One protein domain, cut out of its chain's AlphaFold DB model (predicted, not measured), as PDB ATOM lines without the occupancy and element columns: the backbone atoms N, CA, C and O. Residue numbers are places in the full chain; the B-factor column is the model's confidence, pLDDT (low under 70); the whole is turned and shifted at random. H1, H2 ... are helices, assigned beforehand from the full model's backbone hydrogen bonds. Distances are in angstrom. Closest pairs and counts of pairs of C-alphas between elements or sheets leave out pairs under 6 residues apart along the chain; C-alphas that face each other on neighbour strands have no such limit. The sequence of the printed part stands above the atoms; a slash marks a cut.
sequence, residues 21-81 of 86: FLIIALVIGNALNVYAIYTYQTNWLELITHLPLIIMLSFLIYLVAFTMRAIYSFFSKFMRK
ATOM      1  N   PHE A  21      29.844  -4.780 -51.299       81.12
ATOM      2  CA  PHE A  21      30.093  -3.454 -50.729       81.12
ATOM      3  C   PHE A  21      30.475  -3.521 -49.248       81.12
ATOM      4  O   PHE A  21      31.411  -2.840 -48.833       81.12
ATOM      5  N   LEU A  22      29.796  -4.364 -48.469       76.12
ATOM      6  CA  LEU A  22      30.097  -4.576 -47.055       76.12
ATOM      7  C   LEU A  22      31.514  -5.139 -46.856       76.12
ATOM      8  O   LEU A  22      32.257  -4.649 -46.010       76.12
ATOM      9  N   ILE A  23      31.906  -6.129 -47.664       77.44
ATOM     10  CA  ILE A  23      33.245  -6.734 -47.607       77.44
ATOM     11  C   ILE A  23      34.319  -5.701 -47.968       77.44
ATOM     12  O   ILE A  23      35.311  -5.580 -47.255       77.44
ATOM     13  N   ILE A  24      34.115  -4.924 -49.035       81.62
ATOM     14  CA  ILE A  24      35.059  -3.875 -49.446       81.62
ATOM     15  C   ILE A  24      35.211  -2.826 -48.339       81.62
ATOM     16  O   ILE A  24      36.333  -2.461 -47.992       81.62
ATOM     17  N   ALA A  25      34.103  -2.375 -47.748       79.00
ATOM     18  CA  ALA A  25      34.133  -1.416 -46.647       79.00
ATOM     19  C   ALA A  25      34.879  -1.970 -45.422       79.00
ATOM     20  O   ALA A  25      35.684  -1.256 -44.825       79.00
ATOM     21  N   LEU A  26      34.674  -3.249 -45.088       73.75
ATOM     22  CA  LEU A  26      35.373  -3.916 -43.990       73.75
ATOM     23  C   LEU A  26      36.888  -3.971 -44.240       73.75
ATOM     24  O   LEU A  26      37.668  -3.654 -43.342       73.75
ATOM     25  N   VAL A  27      37.307  -4.330 -45.456       84.75
ATOM     26  CA  VAL A  27      38.728  -4.395 -45.830       84.75
ATOM     27  C   VAL A  27      39.372  -3.012 -45.773       84.75
ATOM     28  O   VAL A  27      40.423  -2.861 -45.156       84.75
ATOM     29  N   ILE A  28      38.731  -1.992 -46.352       83.81
ATOM     30  CA  ILE A  28      39.255  -0.618 -46.352       83.81
ATOM     31  C   ILE A  28      39.345  -0.069 -44.923       83.81
ATOM     32  O   ILE A  28      40.365   0.509 -44.557       83.81
ATOM     33  N   GLY A  29      38.314  -0.279 -44.099       79.12
ATOM     34  CA  GLY A  29      38.306   0.175 -42.708       79.12
ATOM     35  C   GLY A  29      39.429  -0.448 -41.878       79.12
ATOM     36  O   GLY A  29      40.114   0.265 -41.149       79.12
ATOM     37  N   ASN A  30      39.675  -1.754 -42.032       77.62
ATOM     38  CA  ASN A  30      40.780  -2.433 -41.351       77.62
ATOM     39  C   ASN A  30      42.149  -2.002 -41.898       77.62
ATOM     40  O   ASN A  30      43.067  -1.787 -41.114       77.62
ATOM     41  N   ALA A  31      42.284  -1.809 -43.213       83.00
ATOM     42  CA  ALA A  31      43.523  -1.324 -43.821       83.00
ATOM     43  C   ALA A  31      43.900   0.083 -43.330       83.00
ATOM     44  O   ALA A  31      45.057   0.321 -42.992       83.00
ATOM     45  N   LEU A  32      42.928   0.996 -43.227       83.50
ATOM     46  CA  LEU A  32      43.143   2.324 -42.645       83.50
ATOM     47  C   LEU A  32      43.531   2.244 -41.164       83.50
ATOM     48  O   LEU A  32      44.384   3.007 -40.717       83.50
ATOM     49  N   ASN A  33      42.948   1.303 -40.419       79.38
ATOM     50  CA  ASN A  33      43.289   1.081 -39.016       79.38
ATOM     51  C   ASN A  33      44.738   0.590 -38.854       79.38
ATOM     52  O   ASN A  33      45.505   1.150 -38.076       79.38
ATOM     53  N   VAL A  34      45.156  -0.382 -39.671       82.12
ATOM     54  CA  VAL A  34      46.547  -0.863 -39.711       82.12
ATOM     55  C   VAL A  34      47.511   0.247 -40.146       82.12
ATOM     56  O   VAL A  34      48.582   0.393 -39.561       82.12
ATOM     57  N   TYR A  35      47.132   1.063 -41.134       85.75
ATOM     58  CA  TYR A  35      47.937   2.201 -41.581       85.75
ATOM     59  C   TYR A  35      48.148   3.240 -40.471       85.75
ATOM     60  O   TYR A  35      49.254   3.765 -40.325       85.75
ATOM     61  N   ALA A  36      47.117   3.515 -39.668       79.75
ATOM     62  CA  ALA A  36      47.223   4.418 -38.528       79.75
ATOM     63  C   ALA A  36      48.200   3.876 -37.473       79.75
ATOM     64  O   ALA A  36      49.100   4.604 -37.062       79.75
ATOM     65  N   ILE A  37      48.101   2.590 -37.120       80.75
ATOM     66  CA  ILE A  37      49.028   1.943 -36.175       80.75
ATOM     67  C   ILE A  37      50.469   2.031 -36.680       80.75
ATOM     68  O   ILE A  37      51.369   2.411 -35.934       80.75
ATOM     69  N   TYR A  38      50.694   1.745 -37.965       84.31
ATOM     70  CA  TYR A  38      52.025   1.825 -38.565       84.31
ATOM     71  C   TYR A  38      52.587   3.258 -38.571       84.31
ATOM     72  O   TYR A  38      53.750   3.469 -38.227       84.31
ATOM     73  N   THR A  39      51.768   4.249 -38.932       87.94
ATOM     74  CA  THR A  39      52.198   5.652 -39.073       87.94
ATOM     75  C   THR A  39      52.435   6.322 -37.723       87.94
ATOM     76  O   THR A  39      53.417   7.042 -37.555       87.94
ATOM     77  N   TYR A  40      51.554   6.079 -36.755       86.88
ATOM     78  CA  TYR A  40      51.600   6.710 -35.437       86.88
ATOM     79  C   TYR A  40      52.285   5.836 -34.375       86.88
ATOM     80  O   TYR A  40      52.349   6.237 -33.217       86.88
ATOM     81  N   GLN A  41      52.813   4.667 -34.770       81.38
ATOM     82  CA  GLN A  41      53.502   3.702 -33.898       81.38
ATOM     83  C   GLN A  41      52.684   3.354 -32.645       81.38
ATOM     84  O   GLN A  41      53.228   3.187 -31.551       81.38
ATOM     85  N   THR A  42      51.360   3.286 -32.790       79.19
ATOM     86  CA  THR A  42      50.470   3.022 -31.661       79.19
ATOM     87  C   THR A  42      50.440   1.534 -31.317       79.19
ATOM     88  O   THR A  42      50.977   0.684 -32.033       79.19
ATOM     89  N   ASN A  43      49.876   1.192 -30.159       83.38
ATOM     90  CA  ASN A  43      49.893  -0.186 -29.681       83.38
ATOM     91  C   ASN A  43      49.005  -1.073 -30.570       83.38
ATOM     92  O   ASN A  43      47.855  -0.742 -30.823       83.38
ATOM     93  N   TRP A  44      49.486  -2.253 -30.971       77.75
ATOM     94  CA  TRP A  44      48.720  -3.232 -31.752       77.75
ATOM     95  C   TRP A  44      47.406  -3.676 -31.082       77.75
ATOM     96  O   TRP A  44      46.475  -4.091 -31.775       77.75
ATOM     97  N   LEU A  45      47.287  -3.544 -29.753       80.69
ATOM     98  CA  LEU A  45      46.026  -3.737 -29.020       80.69
ATOM     99  C   LEU A  45      44.941  -2.705 -29.385       80.69
ATOM    100  O   LEU A  45      43.750  -2.982 -29.206       80.69
ATOM    101  N   GLU A  46      45.312  -1.548 -29.942       75.19
ATOM    102  CA  GLU A  46      44.361  -0.579 -30.497       75.19
ATOM    103  C   GLU A  46      43.555  -1.180 -31.651       75.19
ATOM    104  O   GLU A  46      42.354  -0.950 -31.755       75.19
ATOM    105  N   LEU A  47      44.136  -2.081 -32.448       73.62
ATOM    106  CA  LEU A  47      43.405  -2.713 -33.547       73.62
ATOM    107  C   LEU A  47      42.151  -3.464 -33.056       73.62
ATOM    108  O   LEU A  47      41.102  -3.420 -33.697       73.62
ATOM    109  N   ILE A  48      42.246  -4.124 -31.897       74.06
ATOM    110  CA  ILE A  48      41.144  -4.891 -31.299       74.06
ATOM    111  C   ILE A  48      40.165  -3.962 -30.577       74.06
ATOM    112  O   ILE A  48      38.950  -4.119 -30.703       74.06
ATOM    113  N   THR A  49      40.668  -2.975 -29.835       80.12
ATOM    114  CA  THR A  49      39.816  -2.052 -29.063       80.12
ATOM    115  C   THR A  49      39.038  -1.075 -29.944       80.12
ATOM    116  O   THR A  49      37.967  -0.624 -29.541       80.12
ATOM    117  N   HIS A  50      39.500  -0.807 -31.167       79.31
ATOM    118  CA  HIS A  50      38.792   0.030 -32.135       79.31
ATOM    119  C   HIS A  50      37.756  -0.736 -32.981       79.31
ATOM    120  O   HIS A  50      36.950  -0.099 -33.663       79.31
ATOM    121  N   LEU A  51      37.691  -2.075 -32.916       79.06
ATOM    122  CA  LEU A  51      36.674  -2.862 -33.638       79.06
ATOM    123  C   LEU A  51      35.227  -2.395 -33.376       79.06
ATOM    124  O   LEU A  51      34.490  -2.210 -34.349       79.06
ATOM    125  N   PRO A  52      34.791  -2.134 -32.125       80.62
ATOM    126  CA  PRO A  52      33.446  -1.626 -31.855       80.62
ATOM    127  C   PRO A  52      33.180  -0.266 -32.513       80.62
ATOM    128  O   PRO A  52      32.082  -0.038 -33.019       80.62
ATOM    129  N   LEU A  53      34.187   0.612 -32.567       82.12
ATOM    130  CA  LEU A  53      34.093   1.914 -33.234       82.12
ATOM    131  C   LEU A  53      33.921   1.760 -34.745       82.12
ATOM    132  O   LEU A  53      33.057   2.415 -35.323       82.12
ATOM    133  N   ILE A  54      34.686   0.871 -35.387       79.06
ATOM    134  CA  ILE A  54      34.553   0.599 -36.829       79.06
ATOM    135  C   ILE A  54      33.159   0.045 -37.143       79.06
ATOM    136  O   ILE A  54      32.540   0.444 -38.132       79.06
ATOM    137  N   ILE A  55      32.642  -0.848 -36.294       79.62
ATOM    138  CA  ILE A  55      31.291  -1.401 -36.431       79.62
ATOM    139  C   ILE A  55      30.248  -0.283 -36.308       79.62
ATOM    140  O   ILE A  55      29.411  -0.135 -37.199       79.62
ATOM    141  N   MET A  56      30.314   0.547 -35.261       80.69
ATOM    142  CA  MET A  56      29.391   1.677 -35.071       80.69
ATOM    143  C   MET A  56      29.458   2.690 -36.220       80.69
ATOM    144  O   MET A  56      28.421   3.131 -36.716       80.69
ATOM    145  N   LEU A  57      30.661   3.016 -36.694       80.06
ATOM    146  CA  LEU A  57      30.860   3.908 -37.835       80.06
ATOM    147  C   LEU A  57      30.282   3.307 -39.123       80.06
ATOM    148  O   LEU A  57      29.648   4.016 -39.902       80.06
ATOM    149  N   SER A  58      30.429   1.995 -39.326       76.12
ATOM    150  CA  SER A  58      29.834   1.289 -40.468       76.12
ATOM    151  C   SER A  58      28.306   1.360 -40.435       76.12
ATOM    152  O   SER A  58      27.684   1.640 -41.462       76.12
ATOM    153  N   PHE A  59      27.690   1.188 -39.259       77.19
ATOM    154  CA  PHE A  59      26.248   1.388 -39.079       77.19
ATOM    155  C   PHE A  59      25.824   2.828 -39.376       77.19
ATOM    156  O   PHE A  59      24.806   3.034 -40.039       77.19
ATOM    157  N   LEU A  60      26.606   3.819 -38.943       83.38
ATOM    158  CA  LEU A  60      26.327   5.230 -39.208       83.38
ATOM    159  C   LEU A  60      26.381   5.547 -40.709       83.38
ATOM    160  O   LEU A  60      25.455   6.154 -41.247       83.38
ATOM    161  N   ILE A  61      27.423   5.093 -41.408       79.69
ATOM    162  CA  ILE A  61      27.559   5.274 -42.862       79.69
ATOM    163  C   ILE A  61      26.410   4.577 -43.599       79.69
ATOM    164  O   ILE A  61      25.806   5.163 -44.502       79.69
ATOM    165  N   TYR A  62      26.060   3.353 -43.195       78.44
ATOM    166  CA  TYR A  62      24.927   2.632 -43.771       78.44
ATOM    167  C   TYR A  62      23.603   3.374 -43.546       78.44
ATOM    168  O   TYR A  62      22.799   3.477 -44.473       78.44
ATOM    169  N   LEU A  63      23.390   3.948 -42.358       80.50
ATOM    170  CA  LEU A  63      22.209   4.754 -42.052       80.50
ATOM    171  C   LEU A  63      22.115   5.979 -42.971       80.50
ATOM    172  O   LEU A  63      21.050   6.235 -43.527       80.50
ATOM    173  N   VAL A  64      23.224   6.692 -43.193       82.94
ATOM    174  CA  VAL A  64      23.276   7.839 -44.118       82.94
ATOM    175  C   VAL A  64      22.991   7.411 -45.563       82.94
ATOM    176  O   VAL A  64      22.215   8.051 -46.275       82.94
ATOM    177  N   ALA A  65      23.568   6.299 -46.017       80.81
ATOM    178  CA  ALA A  65      23.288   5.774 -47.353       80.81
ATOM    179  C   ALA A  65      21.817   5.337 -47.499       80.81
ATOM    180  O   ALA A  65      21.189   5.556 -48.541       80.81
ATOM    181  N   PHE A  66      21.246   4.739 -46.451       80.12
ATOM    182  CA  PHE A  66      19.849   4.326 -46.410       80.12
ATOM    183  C   PHE A  66      18.898   5.526 -46.461       80.12
ATOM    184  O   PHE A  66      17.957   5.512 -47.260       80.12
ATOM    185  N   THR A  67      19.155   6.583 -45.686       80.44
ATOM    186  CA  THR A  67      18.331   7.803 -45.707       80.44
ATOM    187  C   THR A  67      18.388   8.488 -47.070       80.44
ATOM    188  O   THR A  67      17.337   8.819 -47.617       80.44
ATOM    189  N   MET A  68      19.566   8.587 -47.694       81.12
ATOM    190  CA  MET A  68      19.717   9.087 -49.070       81.12
ATOM    191  C   MET A  68      18.858   8.298 -50.076       81.12
ATOM    192  O   MET A  68      18.120   8.880 -50.877       81.12
ATOM    193  N   ARG A  69      18.889   6.959 -50.014       82.56
ATOM    194  CA  ARG A  69      18.071   6.087 -50.883       82.56
ATOM    195  C   ARG A  69      16.571   6.227 -50.611       82.56
ATOM    196  O   ARG A  69      15.774   6.183 -51.556       82.56
ATOM    197  N   ALA A  70      16.185   6.380 -49.345       79.81
ATOM    198  CA  ALA A  70      14.798   6.580 -48.941       79.81
ATOM    199  C   ALA A  70      14.257   7.908 -49.485       79.81
ATOM    200  O   ALA A  70      13.191   7.921 -50.105       79.81
ATOM    201  N   ILE A  71      15.032   8.987 -49.351       84.31
ATOM    202  CA  ILE A  71      14.720  10.310 -49.900       84.31
ATOM    203  C   ILE A  71      14.562  10.221 -51.423       84.31
ATOM    204  O   ILE A  71      13.512  10.579 -51.955       84.31
ATOM    205  N   TYR A  72      15.538   9.651 -52.135       85.25
ATOM    206  CA  TYR A  72      15.453   9.482 -53.591       85.25
ATOM    207  C   TYR A  72      14.217   8.674 -54.029       85.25
ATOM    208  O   TYR A  72      13.523   9.029 -54.986       85.25
ATOM    209  N   SER A  73      13.895   7.591 -53.317       78.19
ATOM    210  CA  SER A  73      12.709   6.774 -53.604       78.19
ATOM    211  C   SER A  73      11.403   7.519 -53.330       78.19
ATOM    212  O   SER A  73      10.436   7.350 -54.072       78.19
ATOM    213  N   PHE A  74      11.364   8.346 -52.287       81.75
ATOM    214  CA  PHE A  74      10.213   9.183 -51.967       81.75
ATOM    215  C   PHE A  74       9.969  10.226 -53.067       81.75
ATOM    216  O   PHE A  74       8.873  10.280 -53.629       81.75
ATOM    217  N   PHE A  75      11.010  10.964 -53.463       80.81
ATOM    218  CA  PHE A  75      10.924  11.968 -54.529       80.81
ATOM    219  C   PHE A  75      10.595  11.355 -55.895       80.81
ATOM    220  O   PHE A  75       9.725  11.853 -56.607       80.81
ATOM    221  N   SER A  76      11.228  10.242 -56.267       75.62
ATOM    222  CA  SER A  76      10.947   9.573 -57.546       75.62
ATOM    223  C   SER A  76       9.527   8.996 -57.620       75.62
ATOM    224  O   SER A  76       8.893   9.065 -58.677       75.62
ATOM    225  N   LYS A  77       8.981   8.474 -56.512       74.62
ATOM    226  CA  LYS A  77       7.571   8.050 -56.439       74.62
ATOM    227  C   LYS A  77       6.615   9.236 -56.520       74.62
ATOM    228  O   LYS A  77       5.613   9.140 -57.226       74.62
ATOM    229  N   PHE A  78       6.936  10.345 -55.855       73.00
ATOM    230  CA  PHE A  78       6.152  11.576 -55.929       73.00
ATOM    231  C   PHE A  78       6.097  12.126 -57.365       73.00
ATOM    232  O   PHE A  78       5.013  12.377 -57.884       73.00
ATOM    233  N   MET A  79       7.238  12.176 -58.063       70.31
ATOM    234  CA  MET A  79       7.306  12.606 -59.467       70.31
ATOM    235  C   MET A  79       6.596  11.649 -60.441       70.31
ATOM    236  O   MET A  79       6.012  12.101 -61.426       70.31
ATOM    237  N   ARG A  80       6.593  10.330 -60.189       58.88
ATOM    238  CA  ARG A  80       5.838   9.367 -61.022       58.88
ATOM    239  C   ARG A  80       4.325   9.495 -60.849       58.88
ATOM    240  O   ARG A  80       3.605   9.261 -61.814       58.88
ATOM    241  N   LYS A  81       3.846   9.914 -59.672       52.75
ATOM    242  CA  LYS A  81       2.414  10.125 -59.403       52.75
ATOM    243  C   LYS A  81       1.802  11.248 -60.260       52.75
ATOM    244  O   LYS A  81       0.605  11.225 -60.506       52.75
TER     245      LYS A  81
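What this domain is: This is residues 21 to 81 of the 86 residues of an uncharacterized protein of Bacteroidales bacterium (UniProt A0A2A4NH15). Two long helices, H1 and the longer H3, run opposite ways at a slant, with the short H2 in the turn between them. The far part of H3, residues 63 to 81, sticks out as a free arm and makes much of the length. The printed part has 61 residues with three named helices, H1, H2, H3 in chain order, no named strand, and is all helix. It is extended, with a radius of gyration of the C-alphas of 17.1 A and spans of 57 by 18 by 16 A.

Where its parts are: H1, residues 21 to 40, begins at C-alpha 21 (30.093, -3.454, -50.729) and is 28.3 A long. H2 is residues 45 to 49, 6.4 A. H3, residues 51 to 81, is 44.8 A long and ends at C-alpha 81 (2.414, 10.125, -59.403).

How they stand to each other: H1 touches H2 with residues 33 to 37 alone; the closest C-alphas, of Asn 33 and Leu 47, are 6.7 A apart. H1 and H3 are close but not clearly touching, the closest C-alphas, of Gly 29 and Ile 54, 7.0 A apart, at a steep tilt of 40 degrees, opposite ways. H2 and H3 meet only through their link. In H1, H2 and H3 every O i to N i+4 pair is within hydrogen-bond range.

The domain as a whole: The C-alphas farthest apart, of Gln 41 and Lys 81, are 57.5 A apart. The printed part has no cut, and both links are tight. Residues 80 to 81 have pLDDT under 70.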